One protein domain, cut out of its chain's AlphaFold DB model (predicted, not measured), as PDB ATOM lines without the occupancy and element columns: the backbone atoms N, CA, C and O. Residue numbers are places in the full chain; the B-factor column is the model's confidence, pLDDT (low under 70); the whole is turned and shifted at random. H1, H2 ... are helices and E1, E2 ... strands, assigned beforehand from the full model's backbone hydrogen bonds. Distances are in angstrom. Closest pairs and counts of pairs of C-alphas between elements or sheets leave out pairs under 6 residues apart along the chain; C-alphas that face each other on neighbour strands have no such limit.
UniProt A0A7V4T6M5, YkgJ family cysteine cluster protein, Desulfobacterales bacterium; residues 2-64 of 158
ATOM      1  N   LYS A   2      11.703 -16.952  46.623       54.34
ATOM      2  CA  LYS A   2      12.882 -16.621  47.436       54.34
ATOM      3  C   LYS A   2      14.097 -16.889  46.545       54.34
ATOM      4  O   LYS A   2      14.340 -18.037  46.195       54.34
ATOM      5  N   GLY A   3      14.745 -15.832  46.057       63.53
ATOM      6  CA  GLY A   3      15.927 -15.964  45.201       63.53
ATOM      7  C   GLY A   3      17.072 -16.676  45.925       63.53
ATOM      8  O   GLY A   3      17.056 -16.796  47.150       63.53
ATOM      9  N   CYS A   4      18.068 -17.141  45.172       73.44
ATOM     10  CA  CYS A   4      19.262 -17.744  45.754       73.44
ATOM     11  C   CYS A   4      19.993 -16.737  46.655       73.44
ATOM     12  O   CYS A   4      20.182 -15.575  46.285       73.44
ATOM     13  N   SER A   5      20.430 -17.189  47.828       69.44
ATOM     14  CA  SER A   5      21.355 -16.439  48.673       69.44
ATOM     15  C   SER A   5      22.755 -16.475  48.070       69.44
ATOM     16  O   SER A   5      23.198 -17.506  47.567       69.44
ATOM     17  N   VAL A   6      23.479 -15.363  48.156       73.50
ATOM     18  CA  VAL A   6      24.899 -15.348  47.803       73.50
ATOM     19  C   VAL A   6      25.689 -15.946  48.967       73.50
ATOM     20  O   VAL A   6      25.538 -15.483  50.098       73.50
ATOM     21  N   TYR A   7      26.511 -16.963  48.701       77.25
ATOM     22  CA  TYR A   7      27.374 -17.571  49.717       77.25
ATOM     23  C   TYR A   7      28.471 -16.594  50.169       77.25
ATOM     24  O   TYR A   7      28.868 -15.687  49.424       77.25
ATOM     25  N   GLN A   8      28.922 -16.749  51.416       75.44
ATOM     26  CA  GLN A   8      29.831 -15.791  52.043       75.44
ATOM     27  C   GLN A   8      31.248 -15.873  51.491       75.44
ATOM     28  O   GLN A   8      31.844 -14.818  51.334       75.44
ATOM     29  N   ASP A   9      31.739 -17.045  51.091       80.19
ATOM     30  CA  ASP A   9      33.144 -17.268  50.695       80.19
ATOM     31  C   ASP A   9      33.410 -17.090  49.196       80.19
ATOM     32  O   ASP A   9      34.252 -17.742  48.588       80.19
ATOM     33  N   ARG A  10      32.666 -16.186  48.554       83.69
ATOM     34  CA  ARG A  10      32.875 -15.880  47.135       83.69
ATOM     35  C   ARG A  10      34.263 -15.253  46.894       83.69
ATOM     36  O   ARG A  10      34.644 -14.349  47.651       83.69
ATOM     37  N   PRO A  11      34.976 -15.637  45.821       83.19
ATOM     38  CA  PRO A  11      36.269 -15.055  45.472       83.19
ATOM     39  C   PRO A  11      36.214 -13.543  45.221       83.19
ATOM     40  O   PRO A  11      35.159 -12.974  44.910       83.19
ATOM     41  N   ALA A  12      37.380 -12.895  45.281       85.12
ATOM     42  CA  ALA A  12      37.530 -11.480  44.941       85.12
ATOM     43  C   ALA A  12      36.985 -11.161  43.543       85.12
ATOM     44  O   ALA A  12      36.207 -10.225  43.388       85.12
ATOM     45  N   SER A  13      37.292 -11.986  42.541       84.06
ATOM     46  CA  SER A  13      36.797 -11.827  41.167       84.06
ATOM     47  C   SER A  13      35.265 -11.758  41.105       84.06
ATOM     48  O   SER A  13      34.698 -10.808  40.561       84.06
ATOM     49  N   CYS A  14      34.581 -12.700  41.759       82.38
ATOM     50  CA  CYS A  14      33.120 -12.740  41.834       82.38
ATOM     51  C   CYS A  14      32.536 -11.551  42.613       82.38
ATOM     52  O   CYS A  14      31.468 -11.047  42.271       82.38
ATOM     53  N   ARG A  15      33.228 -11.071  43.658       84.75
ATOM     54  CA  ARG A  15      32.841  -9.849  44.387       84.75
ATOM     55  C   ARG A  15      32.927  -8.633  43.492       84.75
ATOM     56  O   ARG A  15      32.066  -7.760  43.572       84.75
ATOM     57  N   MET A  16      33.974  -8.545  42.689       83.31
ATOM     58  CA  MET A  16      34.313  -7.344  41.945       83.31
ATOM     59  C   MET A  16      33.412  -7.118  40.750       83.31
ATOM     60  O   MET A  16      33.055  -5.960  40.525       83.31
ATOM     61  N   TYR A  17      32.933  -8.185  40.104       83.00
ATOM     62  CA  TYR A  17      32.004  -8.089  38.979       83.00
ATOM     63  C   TYR A  17      30.876  -7.067  39.246       83.00
ATOM     64  O   TYR A  17      30.288  -7.041  40.343       83.00
ATOM     65  N   PRO A  18      30.587  -6.165  38.294       84.12
ATOM     66  CA  PRO A  18      31.118  -6.079  36.924       84.12
ATOM     67  C   PRO A  18      32.428  -5.280  36.788       84.12
ATOM     68  O   PRO A  18      32.801  -4.900  35.688       84.12
ATOM     69  N   LEU A  19      33.125  -4.964  37.880       86.69
ATOM     70  CA  LEU A  19      34.397  -4.247  37.807       86.69
ATOM     71  C   LEU A  19      35.551  -5.220  37.555       86.69
ATOM     72  O   LEU A  19      35.751  -6.156  38.329       86.69
ATOM     73  N   ALA A  20      36.346  -4.941  36.527       88.19
ATOM     74  CA  ALA A  20      37.695  -5.470  36.391       88.19
ATOM     75  C   ALA A  20      38.664  -4.570  37.166       88.19
ATOM     76  O   ALA A  20      38.540  -3.344  37.113       88.19
ATOM     77  N   ARG A  21      39.633  -5.167  37.863       89.81
ATOM     78  CA  ARG A  21      40.752  -4.448  38.484       89.81
ATOM     79  C   ARG A  21      42.046  -4.863  37.831       89.81
ATOM     80  O   ARG A  21      42.304  -6.051  37.675       89.81
ATOM     81  N   ALA A  22      42.846  -3.865  37.503       88.75
ATOM     82  CA  ALA A  22      44.228  -4.023  37.113       88.75
ATOM     83  C   ALA A  22      45.106  -3.310  38.139       88.75
ATOM     84  O   ALA A  22      44.733  -2.262  38.669       88.75
ATOM     85  N   ILE A  23      46.266  -3.893  38.411       90.06
ATOM     86  CA  ILE A  23      47.286  -3.321  39.280       90.06
ATOM     87  C   ILE A  23      48.584  -3.216  38.494       90.06
ATOM     88  O   ILE A  23      48.949  -4.133  37.760       90.06
ATOM     89  N   ALA A  24      49.266  -2.087  38.633       87.38
ATOM     90  CA  ALA A  24      50.580  -1.868  38.053       87.38
ATOM     91  C   ALA A  24      51.542  -1.476  39.166       87.38
ATOM     92  O   ALA A  24      51.196  -0.660  40.016       87.38
ATOM     93  N   ARG A  25      52.744  -2.053  39.151       84.38
ATOM     94  CA  ARG A  25      53.821  -1.686  40.068       84.38
ATOM     95  C   ARG A  25      54.917  -0.970  39.292       84.38
ATOM     96  O   ARG A  25      55.483  -1.544  38.362       84.38
ATOM     97  N   THR A  26      55.219   0.261  39.680       83.56
ATOM     98  CA  THR A  26      56.297   1.055  39.082       83.56
ATOM     99  C   THR A  26      57.650   0.441  39.440       83.56
ATOM    100  O   THR A  26      57.884   0.094  40.600       83.56
ATOM    101  N   ARG A  27      58.555   0.283  38.464       76.31
ATOM    102  CA  ARG A  27      59.869  -0.346  38.704       76.31
ATOM    103  C   ARG A  27      60.803   0.577  39.480       76.31
ATOM    104  O   ARG A  27      61.613   0.092  40.258       76.31
ATOM    105  N   GLU A  28      60.666   1.881  39.269       78.31
ATOM    106  CA  GLU A  28      61.508   2.932  39.834       78.31
ATOM    107  C   GLU A  28      61.138   3.236  41.291       78.31
ATOM    108  O   GLU A  28      62.015   3.318  42.145       78.31
ATOM    109  N   THR A  29      59.843   3.396  41.585       81.94
ATOM    110  CA  THR A  29      59.359   3.809  42.916       81.94
ATOM    111  C   THR A  29      58.797   2.657  43.746       81.94
ATOM    112  O   THR A  29      58.609   2.807  44.948       81.94
ATOM    113  N   GLY A  30      58.488   1.514  43.125       77.38
ATOM    114  CA  GLY A  30      57.795   0.401  43.780       77.38
ATOM    115  C   GLY A  30      56.318   0.669  44.091       77.38
ATOM    116  O   GLY A  30      55.669  -0.199  44.679       77.38
ATOM    117  N   GLU A  31      55.788   1.831  43.697       84.62
ATOM    118  CA  GLU A  31      54.406   2.243  43.945       84.62
ATOM    119  C   GLU A  31      53.415   1.349  43.191       84.62
ATOM    120  O   GLU A  31      53.624   1.024  42.019       84.62
ATOM    121  N   ILE A  32      52.328   0.966  43.867       83.56
ATOM    122  CA  ILE A  32      51.233   0.187  43.284       83.56
ATOM    123  C   ILE A  32      50.096   1.137  42.907       83.56
ATOM    124  O   ILE A  32      49.493   1.778  43.765       83.56
ATOM    125  N   SER A  33      49.783   1.191  41.616       88.19
ATOM    126  CA  SER A  33      48.628   1.900  41.069       88.19
ATOM    127  C   SER A  33      47.493   0.930  40.758       88.19
ATOM    128  O   SER A  33      47.713  -0.123  40.160       88.19
ATOM    129  N   GLU A  34      46.269   1.311  41.120       88.19
ATOM    130  CA  GLU A  34      45.060   0.541  40.832       88.19
ATOM    131  C   GLU A  34      44.220   1.203  39.743       88.19
ATOM    132  O   GLU A  34      43.892   2.390  39.811       88.19
ATOM    133  N   TYR A  35      43.782   0.396  38.786       89.38
ATOM    134  CA  TYR A  35      42.886   0.798  37.712       89.38
ATOM    135  C   TYR A  35      41.640  -0.069  37.741       89.38
ATOM    136  O   TYR A  35      41.698  -1.268  38.022       89.38
ATOM    137  N   PHE A  36      40.502   0.535  37.415       88.50
ATOM    138  CA  PHE A  36      39.228  -0.163  37.352       88.50
ATOM    139  C   PHE A  36      38.567   0.084  36.006       88.50
ATOM    140  O   PHE A  36      38.479   1.228  35.560       88.50
ATOM    141  N   ALA A  37      38.063  -0.982  35.399       87.69
ATOM    142  CA  ALA A  37      37.237  -0.918  34.204       87.69
ATOM    143  C   ALA A  37      35.868  -1.530  34.497       87.69
ATOM    144  O   ALA A  37      35.746  -2.449  35.309       87.69
ATOM    145  N   LEU A  38      34.832  -1.010  33.845       86.56
ATOM    146  CA  LEU A  38      33.510  -1.617  33.875       86.56
ATOM    147  C   LEU A  38      33.422  -2.643  32.746       86.56
ATOM    148  O   LEU A  38      33.655  -2.308  31.589       86.56
ATOM    149  N   ILE A  39      33.097  -3.884  33.089       86.31
ATOM    150  CA  ILE A  39      32.794  -4.929  32.120       86.31
ATOM    151  C   ILE A  39      31.332  -4.751  31.713       86.31
ATOM    152  O   ILE A  39      30.422  -4.907  32.531       86.31
ATOM    153  N   GLU A  40      31.116  -4.400  30.450       85.12
ATOM    154  CA  GLU A  40      29.789  -4.263  29.864       85.12
ATOM    155  C   GLU A  40      29.493  -5.466  28.978       85.12
ATOM    156  O   GLU A  40      30.175  -5.718  27.988       85.12
ATOM    157  N   GLU A  41      28.456  -6.216  29.340       85.69
ATOM    158  CA  GLU A  41      28.038  -7.394  28.588       85.69
ATOM    159  C   GLU A  41      26.604  -7.205  28.089       85.69
ATOM    160  O   GLU A  41      25.741  -6.808  28.881       85.69
ATOM    161  N   PRO A  42      26.292  -7.538  26.818       85.75
ATOM    162  CA  PRO A  42      24.961  -7.310  26.244       85.75
ATOM    163  C   PRO A  42      23.816  -7.967  27.028       85.75
ATOM    164  O   PRO A  42      22.677  -7.500  27.009       85.75
ATOM    165  N   HIS A  43      24.106  -9.059  27.737       84.69
ATOM    166  CA  HIS A  43      23.129  -9.776  28.550       84.69
ATOM    167  C   HIS A  43      22.905  -9.137  29.939       84.69
ATOM    168  O   HIS A  43      21.897  -9.423  30.593       84.69
ATOM    169  N   CYS A  44      23.793  -8.247  30.399       80.25
ATOM    170  CA  CYS A  44      23.737  -7.629  31.721       80.25
ATOM    171  C   CYS A  44      22.817  -6.393  31.742       80.25
ATOM    172  O   CYS A  44      23.240  -5.238  31.729       80.25
ATOM    173  N   LYS A  45      21.502  -6.626  31.848       79.94
ATOM    174  CA  LYS A  45      20.465  -5.566  31.857       79.94
ATOM    175  C   LYS A  45      20.409  -4.716  33.143       79.94
ATOM    176  O   LYS A  45      19.519  -3.875  33.285       79.94
ATOM    177  N   GLY A  46      21.296  -4.971  34.107       73.19
ATOM    178  CA  GLY A  46      21.339  -4.291  35.408       73.19
ATOM    179  C   GLY A  46      22.201  -3.027  35.437       73.19
ATOM    180  O   GLY A  46      21.973  -2.167  36.288       73.19
ATOM    181  N   LEU A  47      23.154  -2.891  34.508       68.25
ATOM    182  CA  LEU A  47      24.160  -1.822  34.503       68.25
ATOM    183  C   LEU A  47      23.551  -0.424  34.307       68.25
ATOM    184  O   LEU A  47      23.864   0.491  35.061       68.25
ATOM    185  N   GLY A  48      22.614  -0.274  33.367       64.75
ATOM    186  CA  GLY A  48      21.975   1.014  33.054       64.75
ATOM    187  C   GLY A  48      20.852   1.449  34.005       64.75
ATOM    188  O   GLY A  48      20.239   2.487  33.784       64.75
ATOM    189  N   LYS A  49      20.536   0.658  35.042       67.38
ATOM    190  CA  LYS A  49      19.394   0.910  35.946       67.38
ATOM    191  C   LYS A  49      19.778   1.546  37.286       67.38
ATOM    192  O   LYS A  49      18.895   1.812  38.098       67.38
ATOM    193  N   GLN A  50      21.068   1.756  37.556       60.12
ATOM    194  CA  GLN A  50      21.553   2.312  38.823       60.12
ATOM    195  C   GLN A  50      22.199   3.691  38.618       60.12
ATOM    196  O   GLN A  50      22.866   3.898  37.605       60.12
ATOM    197  N   PRO A  51      22.069   4.625  39.583       60.66
ATOM    198  CA  PRO A  51      22.791   5.892  39.534       60.66
ATOM    199  C   PRO A  51      24.301   5.645  39.480       60.66
ATOM    200  O   PRO A  51      24.791   4.715  40.129       60.66
ATOM    201  N   SER A  52      25.047   6.510  38.789       61.75
ATOM    202  CA  SER A  52      26.511   6.461  38.777       61.75
ATOM    203  C   SER A  52      27.053   6.457  40.217       61.75
ATOM    204  O   SER A  52      26.809   7.353  41.030       61.75
ATOM    205  N   ARG A  53      27.758   5.384  40.592       63.00
ATOM    206  CA  ARG A  53      28.406   5.261  41.904       63.00
ATOM    207  C   ARG A  53      29.912   5.320  41.707       63.00
ATOM    208  O   ARG A  53      30.451   4.628  40.852       63.00
ATOM    209  N   LYS A  54      30.607   6.099  42.541       71.69
ATOM    210  CA  LYS A  54      32.076   6.061  42.602       71.69
ATOM    211  C   LYS A  54      32.530   4.638  42.946       71.69
ATOM    212  O   LYS A  54      32.006   4.059  43.900       71.69
ATOM    213  N   VAL A  55      33.531   4.118  42.232       69.25
ATOM    214  CA  VAL A  55      34.085   2.759  42.408       69.25
ATOM    215  C   VAL A  55      34.388   2.446  43.876       69.25
ATOM    216  O   VAL A  55      33.858   1.477  44.416       69.25
ATOM    217  N   LYS A  56      35.104   3.340  44.575       65.19
ATOM    218  CA  LYS A  56      35.409   3.207  46.015       65.19
ATOM    219  C   LYS A  56      34.169   2.972  46.889       65.19
ATOM    220  O   LYS A  56      34.233   2.239  47.869       65.19
ATOM    221  N   ARG A  57      33.020   3.566  46.544       61.97
ATOM    222  CA  ARG A  57      31.757   3.375  47.280       61.97
ATOM    223  C   ARG A  57      31.103   2.029  46.956       61.97
ATOM    224  O   ARG A  57      30.427   1.472  47.812       61.97
ATOM    225  N   GLY A  58      31.296   1.511  45.742       61.19
ATOM    226  CA  GLY A  58      30.816   0.191  45.327       61.19
ATOM    227  C   GLY A  58      31.584  -0.967  45.971       61.19
ATOM    228  O   GLY A  58      30.984  -2.002  46.250       61.19
ATOM    229  N   LEU A  59      32.880  -0.785  46.247       68.38
ATOM    230  CA  LEU A  59      33.751  -1.823  46.815       68.38
ATOM    231  C   LEU A  59      33.566  -2.023  48.330       68.38
ATOM    232  O   LEU A  59      33.574  -3.165  48.783       68.38
ATOM    233  N   LYS A  60      33.273  -0.956  49.095       65.00
ATOM    234  CA  LYS A  60      33.085  -1.020  50.565       65.00
ATOM    235  C   LYS A  60      32.039  -2.040  51.043       65.00
ATOM    236  O   LYS A  60      32.147  -2.548  52.149       65.00
ATOM    237  N   GLY A  61      31.027  -2.355  50.230       61.22
ATOM    238  CA  GLY A  61      29.982  -3.333  50.578       61.22
ATOM    239  C   GLY A  61      30.273  -4.770  50.134       61.22
ATOM    240  O   GLY A  61      29.448  -5.656  50.343       61.22
ATOM    241  N   LYS A  62      31.403  -5.012  49.460       63.81
ATOM    242  CA  LYS A  62      31.693  -6.291  48.796       63.81
ATOM    243  C   LYS A  62      32.677  -7.174  49.569       63.81
ATOM    244  O   LYS A  62      32.766  -8.357  49.235       63.81
ATOM    245  N   ASN A  63      33.323  -6.643  50.614       73.25
ATOM    246  CA  ASN A  63      34.360  -7.307  51.419       73.25
ATOM    247  C   ASN A  63      35.492  -7.888  50.548       73.25
ATOM    248  O   ASN A  63      35.833  -9.066  50.624       73.25
ATOM    249  N   VAL A  64      35.989  -7.069  49.618       82.38
ATOM    250  CA  VAL A  64      37.057  -7.451  48.683       82.38
ATOM    251  C   VAL A  64      38.430  -6.971  49.148       82.38
ATOM    252  O   VAL A  64      39.433  -7.556  48.765       82.38
TER     253      VAL A  64
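What this domain is: This is residues 2 to 64 of the 158 residues of the protein "YkgJ family cysteine cluster protein" of Desulfobacterales bacterium (UniProt A0A7V4T6M5). With little regular structure, the domain is a two-stranded antiparallel hairpin, E1 and E2, whose tip, residues 26 to 31, sticks out at one end, opposite a tail, residues 2 to 7. Two short helices, H1 and H2, sit near the hairpin's base. The printed part has 63 residues, with H1, E1, E2, H2 in order; its class is mixed, with only 24 residues in named elements. It is loose, radius of gyration of the C-alphas 14.6 A, spanning 52 by 27 by 20 A.

Where its parts are: H1, residues 12 to 16, begins at C-alpha (37.530, -11.480, 44.941). E1, residues 19 to 25, is 19.7 A long; E2, residues 32 to 38, 20.1 A. H2, residues 55 to 59, ends at C-alpha (33.751, -1.823, 46.815).

How they stand to each other: E1 and E2 form the hairpin at 158 degrees, N 22 and O 35 being 2.9 A apart. H1 and H2 are close but not clearly touching; their closest C-alphas, Met 16 and Leu 59, are 7.4 A apart. In both helices every O i to N i+4 pair is within hydrogen-bond range.

The domain as a whole: The printed part has no cut. The link from E2 to H2 is long. Residues 2 to 3, 5, 47 to 53 and 55 to 62 have pLDDT under 70.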